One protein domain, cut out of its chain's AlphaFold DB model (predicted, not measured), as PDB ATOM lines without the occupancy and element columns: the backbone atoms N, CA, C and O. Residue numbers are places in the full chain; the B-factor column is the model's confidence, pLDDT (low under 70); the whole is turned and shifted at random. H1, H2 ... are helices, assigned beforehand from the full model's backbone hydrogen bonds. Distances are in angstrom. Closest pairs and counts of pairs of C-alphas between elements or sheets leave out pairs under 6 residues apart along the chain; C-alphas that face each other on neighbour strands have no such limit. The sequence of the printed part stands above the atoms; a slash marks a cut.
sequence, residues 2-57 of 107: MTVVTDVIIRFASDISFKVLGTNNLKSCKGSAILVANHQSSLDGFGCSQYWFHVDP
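This is residues 2 to 57 of the 107 residues of a protein of Strigamia maritima (UniProt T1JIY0). Two helices, H1 and H3, run opposite ways and loosely side by side, and residues 15 to 43 between them make a wide open loop that holds a single short helix, H2, away from both, while residues 54 to 57 follow H3 as a short tail. After H1 the backbone runs out to H2, and residues 28 to 43, with no named element, swing round in a broad arc and come back to H3. The printed part has 56 residues with three named helices, in the order H1, H2, H3, and no named strand; its class is all helix, though under half of the residues, 27 of 56, are in named elements. The whole is only just loose, close to compact, with a radius of gyration of the C-alphas of 12.4 A, and its C-alphas span 35 by 25 by 19 A.

H1 is residues 2 to 14, from C-alpha 2 at (42.612, 27.191, 6.509) to C-alpha 14, 18.3 A from first to last C-alpha; with 13 residues it is the longest helix. H2 is residues 24 to 27, four residues, 5.2 A from first to last C-alpha, beginning with C-alpha 24 at (57.183, 40.022, 17.027). H3 is residues 44 to 53, 15.7 A from first to last C-alpha, and ends with C-alpha 53 at (47.338, 33.179, 12.182).

H1 and H3 are close but not clearly touching, with 2 pairs of C-alphas within 8 A. Their closest C-alphas are those of Thr 3 and Phe 53, 7.1 A apart, and their centres are 11.4 A apart. Their lines stand at a shallow tilt of 20 degrees, and they run opposite ways. H2 touches no helix: H1 and H2 are apart, and H2 and H3 are apart. In H1 every pair of O of residue i and N of residue i+4 is within hydrogen-bond range. In H3 this holds for 2 of 6 pairs, while 7 of 7 pairs of O of residue i and N of residue i+3 are within range; H2 is too short for an i to i+4 pair, and its 1 pair of O i and N i+3 is within range.

The two C-alphas farthest apart, those of Ala 13 and Lys 30, are 35.6 A apart, and the C-alphas of Met 2 and Pro 57, the first and last printed, are 14.8 A apart. The printed part has no cut. The link from H1 to H2 is short, with 9 residues, and the link from H2 to H3 is long, with 16 residues whose C-alphas lie 11 to 19 A from the mean of the C-alphas. The mean pLDDT of the printed part is 81.0, and residues 2 to 5, which belong to H1, are under 70.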
ATOM      1  N   MET A   2      43.653  26.133   6.486       50.59
ATOM      2  CA  MET A   2      42.612  27.191   6.509       50.59
ATOM      3  C   MET A   2      43.114  28.611   6.156       50.59
ATOM      4  O   MET A   2      42.325  29.438   5.712       50.59
ATOM      5  N   THR A   3      44.417  28.868   6.315       56.97
ATOM      6  CA  THR A   3      45.125  30.150   6.116       56.97
ATOM      7  C   THR A   3      45.102  30.685   4.687       56.97
ATOM      8  O   THR A   3      44.771  31.842   4.463       56.97
ATOM      9  N   VAL A   4      45.431  29.845   3.704       59.53
ATOM     10  CA  VAL A   4      45.404  30.249   2.286       59.53
ATOM     11  C   VAL A   4      43.963  30.447   1.832       59.53
ATOM     12  O   VAL A   4      43.669  31.358   1.073       59.53
ATOM     13  N   VAL A   5      43.047  29.627   2.347       65.50
ATOM     14  CA  VAL A   5      41.642  29.647   1.943       65.50
ATOM     15  C   VAL A   5      40.956  30.943   2.380       65.50
ATOM     16  O   VAL A   5      40.259  31.545   1.573       65.50
ATOM     17  N   THR A   6      41.175  31.418   3.611       70.44
ATOM     18  CA  THR A   6      40.553  32.672   4.084       70.44
ATOM     19  C   THR A   6      41.086  33.895   3.347       70.44
ATOM     20  O   THR A   6      40.290  34.715   2.899       70.44
ATOM     21  N   ASP A   7      42.404  33.996   3.159       72.12
ATOM     22  CA  ASP A   7      43.006  35.121   2.432       72.12
ATOM     23  C   ASP A   7      42.592  35.138   0.949       72.12
ATOM     24  O   ASP A   7      42.223  36.185   0.417       72.12
ATOM     25  N   VAL A   8      42.542  33.965   0.303       74.31
ATOM     26  CA  VAL A   8      42.056  33.815  -1.079       74.31
ATOM     27  C   VAL A   8      40.582  34.193  -1.196       74.31
ATOM     28  O   VAL A   8      40.227  34.907  -2.129       74.31
ATOM     29  N   ILE A   9      39.722  33.768  -0.264       79.62
ATOM     30  CA  ILE A   9      38.293  34.119  -0.284       79.62
ATOM     31  C   ILE A   9      38.103  35.627  -0.115       79.62
ATOM     32  O   ILE A   9      37.335  36.226  -0.864       79.62
ATOM     33  N   ILE A  10      38.802  36.249   0.839       80.19
ATOM     34  CA  ILE A  10      38.692  37.691   1.089       80.19
ATOM     35  C   ILE A  10      39.160  38.476  -0.139       80.19
ATOM     36  O   ILE A  10      38.432  39.354  -0.609       80.19
ATOM     37  N   ARG A  11      40.317  38.125  -0.710       84.06
ATOM     38  CA  ARG A  11      40.825  38.755  -1.935       84.06
ATOM     39  C   ARG A  11      39.876  38.564  -3.111       84.06
ATOM     40  O   ARG A  11      39.547  39.534  -3.776       84.06
ATOM     41  N   PHE A  12      39.385  37.349  -3.337       84.94
ATOM     42  CA  PHE A  12      38.473  37.068  -4.445       84.94
ATOM     43  C   PHE A  12      37.137  37.814  -4.312       84.94
ATOM     44  O   PHE A  12      36.610  38.315  -5.299       84.94
ATOM     45  N   ALA A  13      36.587  37.906  -3.098       85.31
ATOM     46  CA  ALA A  13      35.281  38.516  -2.868       85.31
ATOM     47  C   ALA A  13      35.312  40.051  -2.780       85.31
ATOM     48  O   ALA A  13      34.270  40.677  -2.960       85.31
ATOM     49  N   SER A  14      36.460  40.656  -2.449       83.75
ATOM     50  CA  SER A  14      36.528  42.091  -2.126       83.75
ATOM     51  C   SER A  14      37.677  42.870  -2.768       83.75
ATOM     52  O   SER A  14      37.691  44.090  -2.648       83.75
ATOM     53  N   ASP A  15      38.630  42.198  -3.420       88.69
ATOM     54  CA  ASP A  15      39.884  42.784  -3.928       88.69
ATOM     55  C   ASP A  15      40.748  43.461  -2.836       88.69
ATOM     56  O   ASP A  15      41.646  44.258  -3.101       88.69
ATOM     57  N   ILE A  16      40.496  43.129  -1.563       87.19
ATOM     58  CA  ILE A  16      41.232  43.662  -0.413       87.19
ATOM     59  C   ILE A  16      42.377  42.715  -0.047       87.19
ATOM     60  O   ILE A  16      42.194  41.507   0.093       87.19
ATOM     61  N   SER A  17      43.562  43.285   0.192       85.62
ATOM     62  CA  SER A  17      44.721  42.580   0.742       85.62
ATOM     63  C   SER A  17      45.120  43.168   2.089       85.62
ATOM     64  O   SER A  17      45.254  44.381   2.232       85.62
ATOM     65  N   PHE A  18      45.412  42.299   3.054       86.06
ATOM     66  CA  PHE A  18      45.899  42.701   4.369       86.06
ATOM     67  C   PHE A  18      47.413  42.505   4.489       86.06
ATOM     68  O   PHE A  18      48.000  41.621   3.867       86.06
ATOM     69  N   LYS A  19      48.061  43.348   5.299       87.38
ATOM     70  CA  LYS A  19      49.461  43.191   5.703       87.38
ATOM     71  C   LYS A  19      49.560  43.398   7.206       87.38
ATOM     72  O   LYS A  19      49.281  44.489   7.695       87.38
ATOM     73  N   VAL A  20      49.987  42.365   7.927       86.94
ATOM     74  CA  VAL A  20      50.209  42.445   9.375       86.94
ATOM     75  C   VAL A  20      51.656  42.857   9.638       86.94
ATOM     76  O   VAL A  20      52.593  42.255   9.114       86.94
ATOM     77  N   LEU A  21      51.844  43.899  10.445       89.25
ATOM     78  CA  LEU A  21      53.154  44.407  10.854       89.25
ATOM     79  C   LEU A  21      53.349  44.208  12.361       89.25
ATOM     80  O   LEU A  21      52.382  44.151  13.116       89.25
ATOM     81  N   GLY A  22      54.604  44.115  12.811       87.25
ATOM     82  CA  GLY A  22      54.919  44.068  14.246       87.25
ATOM     83  C   GLY A  22      54.551  42.758  14.951       87.25
ATOM     84  O   GLY A  22      54.400  42.744  16.170       87.25
ATOM     85  N   THR A  23      54.449  41.643  14.219       84.25
ATOM     86  CA  THR A  23      54.085  40.317  14.761       84.25
ATOM     87  C   THR A  23      55.019  39.817  15.870       84.25
ATOM     88  O   THR A  23      54.613  39.019  16.711       84.25
ATOM     89  N   ASN A  24      56.249  40.326  15.941       84.19
ATOM     90  CA  ASN A  24      57.183  40.022  17.027       84.19
ATOM     91  C   ASN A  24      56.665  40.469  18.406       84.19
ATOM     92  O   ASN A  24      56.949  39.801  19.396       84.19
ATOM     93  N   ASN A  25      55.860  41.536  18.469       82.94
ATOM     94  CA  ASN A  25      55.248  42.010  19.715       82.94
ATOM     95  C   ASN A  25      54.144  41.069  20.223       82.94
ATOM     96  O   ASN A  25      53.851  41.048  21.413       82.94
ATOM     97  N   LEU A  26      53.536  40.279  19.332       78.50
ATOM     98  CA  LEU A  26      52.557  39.261  19.718       78.50
ATOM     99  C   LEU A  26      53.250  38.044  20.339       78.50
ATOM    100  O   LEU A  26      52.776  37.517  21.337       78.50
ATOM    101  N   LYS A  27      54.416  37.641  19.812       72.00
ATOM    102  CA  LYS A  27      55.189  36.496  20.332       72.00
ATOM    103  C   LYS A  27      55.793  36.737  21.717       72.00
ATOM    104  O   LYS A  27      56.065  35.780  22.435       72.00
ATOM    105  N   SER A  28      56.047  37.993  22.081       73.69
ATOM    106  CA  SER A  28      56.561  38.347  23.408       73.69
ATOM    107  C   SER A  28      55.472  38.364  24.487       73.69
ATOM    108  O   SER A  28      55.801  38.382  25.675       73.69
ATOM    109  N   CYS A  29      54.193  38.331  24.098       73.25
ATOM    110  CA  CYS A  29      53.077  38.260  25.027       73.25
ATOM    111  C   CYS A  29      53.024  36.872  25.684       73.25
ATOM    112  O   CYS A  29      52.868  35.855  25.009       73.25
ATOM    113  N   LYS A  30      53.187  36.821  27.010       74.12
ATOM    114  CA  LYS A  30      53.097  35.581  27.790       74.12
ATOM    115  C   LYS A  30      51.702  35.466  28.403       74.12
ATOM    116  O   LYS A  30      51.339  36.294  29.232       74.12
ATOM    117  N   GLY A  31      50.969  34.412  28.047       78.44
ATOM    118  CA  GLY A  31      49.630  34.129  28.575       78.44
ATOM    119  C   GLY A  31      48.497  34.737  27.744       78.44
ATOM    120  O   GLY A  31      48.687  35.110  26.590       78.44
ATOM    121  N   SER A  32      47.297  34.794  28.325       79.69
ATOM    122  CA  SER A  32      46.101  35.334  27.670       79.69
ATOM    123  C   SER A  32      46.131  36.862  27.618       79.69
ATOM    124  O   SER A  32      46.481  37.516  28.601       79.69
ATOM    125  N   ALA A  33      45.705  37.438  26.495       83.62
ATOM    126  CA  ALA A  33      45.640  38.882  26.293       83.62
ATOM    127  C   ALA A  33      44.325  39.299  25.624       83.62
ATOM    128  O   ALA A  33      43.672  38.501  24.953       83.62
ATOM    129  N   ILE A  34      43.956  40.570  25.794       85.94
ATOM    130  CA  ILE A  34      42.813  41.191  25.118       85.94
ATOM    131  C   ILE A  34      43.358  42.105  24.025       85.94
ATOM    132  O   ILE A  34      44.101  43.046  24.306       85.94
ATOM    133  N   LEU A  35      42.969  41.843  22.778       84.94
ATOM    134  CA  LEU A  35      43.283  42.729  21.664       84.94
ATOM    135  C   LEU A  35      42.362  43.953  21.714       84.94
ATOM    136  O   LEU A  35      41.146  43.831  21.576       84.94
ATOM    137  N   VAL A  36      42.954  45.132  21.885       88.00
ATOM    138  CA  VAL A  36      42.243  46.410  21.830       88.00
ATOM    139  C   VAL A  36      42.585  47.085  20.509       88.00
ATOM    140  O   VAL A  36      43.748  47.373  20.235       88.00
ATOM    141  N   ALA A  37      41.569  47.323  19.685       87.00
ATOM    142  CA  ALA A  37      41.706  47.964  18.386       87.00
ATOM    143  C   ALA A  37      40.605  49.007  18.187       87.00
ATOM    144  O   ALA A  37      39.527  48.916  18.779       87.00
ATOM    145  N   ASN A  38      40.877  49.993  17.333       92.69
ATOM    146  CA  ASN A  38      39.836  50.883  16.834       92.69
ATOM    147  C   ASN A  38      38.799  50.071  16.031       92.69
ATOM    148  O   ASN A  38      39.165  49.100  15.369       92.69
ATOM    149  N   HIS A  39      37.530  50.481  16.076       90.75
ATOM    150  CA  HIS A  39      36.453  49.892  15.285       90.75
ATOM    151  C   HIS A  39      35.874  50.955  14.342       90.75
ATOM    152  O   HIS A  39      34.995  51.729  14.716       90.75
ATOM    153  N   GLN A  40      36.419  51.025  13.132       90.88
ATOM    154  CA  GLN A  40      36.071  52.014  12.116       90.88
ATOM    155  C   GLN A  40      34.976  51.512  11.167       90.88
ATOM    156  O   GLN A  40      34.215  52.316  10.629       90.88
ATOM    157  N   SER A  41      34.876  50.199  10.937       89.94
ATOM    158  CA  SER A  41      33.932  49.642   9.967       89.94
ATOM    159  C   SER A  41      33.645  48.154  10.181       89.94
ATOM    160  O   SER A  41      34.293  47.465  10.962       89.94
ATOM    161  N   SER A  42      32.683  47.605   9.438       84.88
ATOM    162  CA  SER A  42      32.479  46.151   9.385       84.88
ATOM    163  C   SER A  42      33.639  45.401   8.715       84.88
ATOM    164  O   SER A  42      33.832  44.222   9.011       84.88
ATOM    165  N   LEU A  43      34.432  46.068   7.862       86.19
ATOM    166  CA  LEU A  43      35.610  45.476   7.211       86.19
ATOM    167  C   LEU A  43      36.718  45.132   8.214       86.19
ATOM    168  O   LEU A  43      37.545  44.264   7.932       86.19
ATOM    169  N   ASP A  44      36.694  45.733   9.406       87.38
ATOM    170  CA  ASP A  44      37.627  45.421  10.490       87.38
ATOM    171  C   ASP A  44      37.576  43.929  10.857       87.38
ATOM    172  O   ASP A  44      38.588  43.356  11.245       87.38
ATOM    173  N   GLY A  45      36.426  43.265  10.665       84.00
ATOM    174  CA  GLY A  45      36.290  41.822  10.872       84.00
ATOM    175  C   GLY A  45      37.199  40.989   9.962       84.00
ATOM    176  O   GLY A  45      37.785  40.007  10.418       84.00
ATOM    177  N   PHE A  46      37.387  41.403   8.703       84.75
ATOM    178  CA  PHE A  46      38.314  40.736   7.782       84.75
ATOM    179  C   PHE A  46      39.768  40.960   8.197       84.75
ATOM    180  O   PHE A  46      40.552  40.015   8.203       84.75
ATOM    181  N   GLY A  47      40.115  42.171   8.638       84.31
ATOM    182  CA  GLY A  47      41.440  42.456   9.192       84.31
ATOM    183  C   GLY A  47      41.722  41.657  10.465       84.31
ATOM    184  O   GLY A  47      42.801  41.087  10.609       84.31
ATOM    185  N   CYS A  48      40.732  41.534  11.352       85.31
ATOM    186  CA  CYS A  48      40.851  40.760  12.583       85.31
ATOM    187  C   CYS A  48      41.124  39.274  12.325       85.31
ATOM    188  O   CYS A  48      41.854  38.650  13.095       85.31
ATOM    189  N   SER A  49      40.604  38.722  11.222       80.56
ATOM    190  CA  SER A  49      40.848  37.322  10.857       80.56
ATOM    191  C   SER A  49      42.331  36.995  10.648       80.56
ATOM    192  O   SER A  49      42.755  35.867  10.881       80.56
ATOM    193  N   GLN A  50      43.143  37.999  10.302       81.94
ATOM    194  CA  GLN A  50      44.582  37.842  10.105       81.94
ATOM    195  C   GLN A  50      45.326  37.563  11.422       81.94
ATOM    196  O   GLN A  50      46.397  36.958  11.414       81.94
ATOM    197  N   TYR A  51      44.767  37.954  12.574       80.69
ATOM    198  CA  TYR A  51      45.384  37.677  13.876       80.69
ATOM    199  C   TYR A  51      45.231  36.220  14.316       80.69
ATOM    200  O   TYR A  51      46.093  35.738  15.050       80.69
ATOM    201  N   TRP A  52      44.217  35.489  13.831       79.75
ATOM    202  CA  TRP A  52      44.098  34.046  14.096       79.75
ATOM    203  C   TRP A  52      45.316  33.255  13.600       79.75
ATOM    204  O   TRP A  52      45.585  32.167  14.091       79.75
ATOM    205  N   PHE A  53      46.099  33.800  12.664       76.88
ATOM    206  CA  PHE A  53      47.338  33.179  12.182       76.88
ATOM    207  C   PHE A  53      48.507  33.288  13.164       76.88
ATOM    208  O   PHE A  53      49.525  32.614  12.999       76.88
ATOM    209  N   HIS A  54      48.398  34.182  14.141       78.56
ATOM    210  CA  HIS A  54      49.485  34.536  15.046       78.56
ATOM    211  C   HIS A  54      49.149  34.269  16.513       78.56
ATOM    212  O   HIS A  54      50.070  34.214  17.326       78.56
ATOM    213  N   VAL A  55      47.865  34.105  16.843       78.88
ATOM    214  CA  VAL A  55      47.371  33.893  18.205       78.88
ATOM    215  C   VAL A  55      46.335  32.771  18.200       78.88
ATOM    216  O   VAL A  55      45.240  32.942  17.666       78.88
ATOM    217  N   ASP A  56      46.683  31.646  18.820       78.00
ATOM    218  CA  ASP A  56      45.805  30.495  19.046       78.00
ATOM    219  C   ASP A  56      46.072  29.936  20.459       78.00
ATOM    220  O   ASP A  56      47.245  29.829  20.834       78.00
ATOM    221  N   PRO A  57      45.041  29.614  21.265       81.00
ATOM    222  CA  PRO A  57      43.606  29.815  21.022       81.00
ATOM    223  C   PRO A  57      43.166  31.291  21.115       81.00
ATOM    224  O   PRO A  57      43.629  32.049  21.964       81.00
TER     225      PRO A  57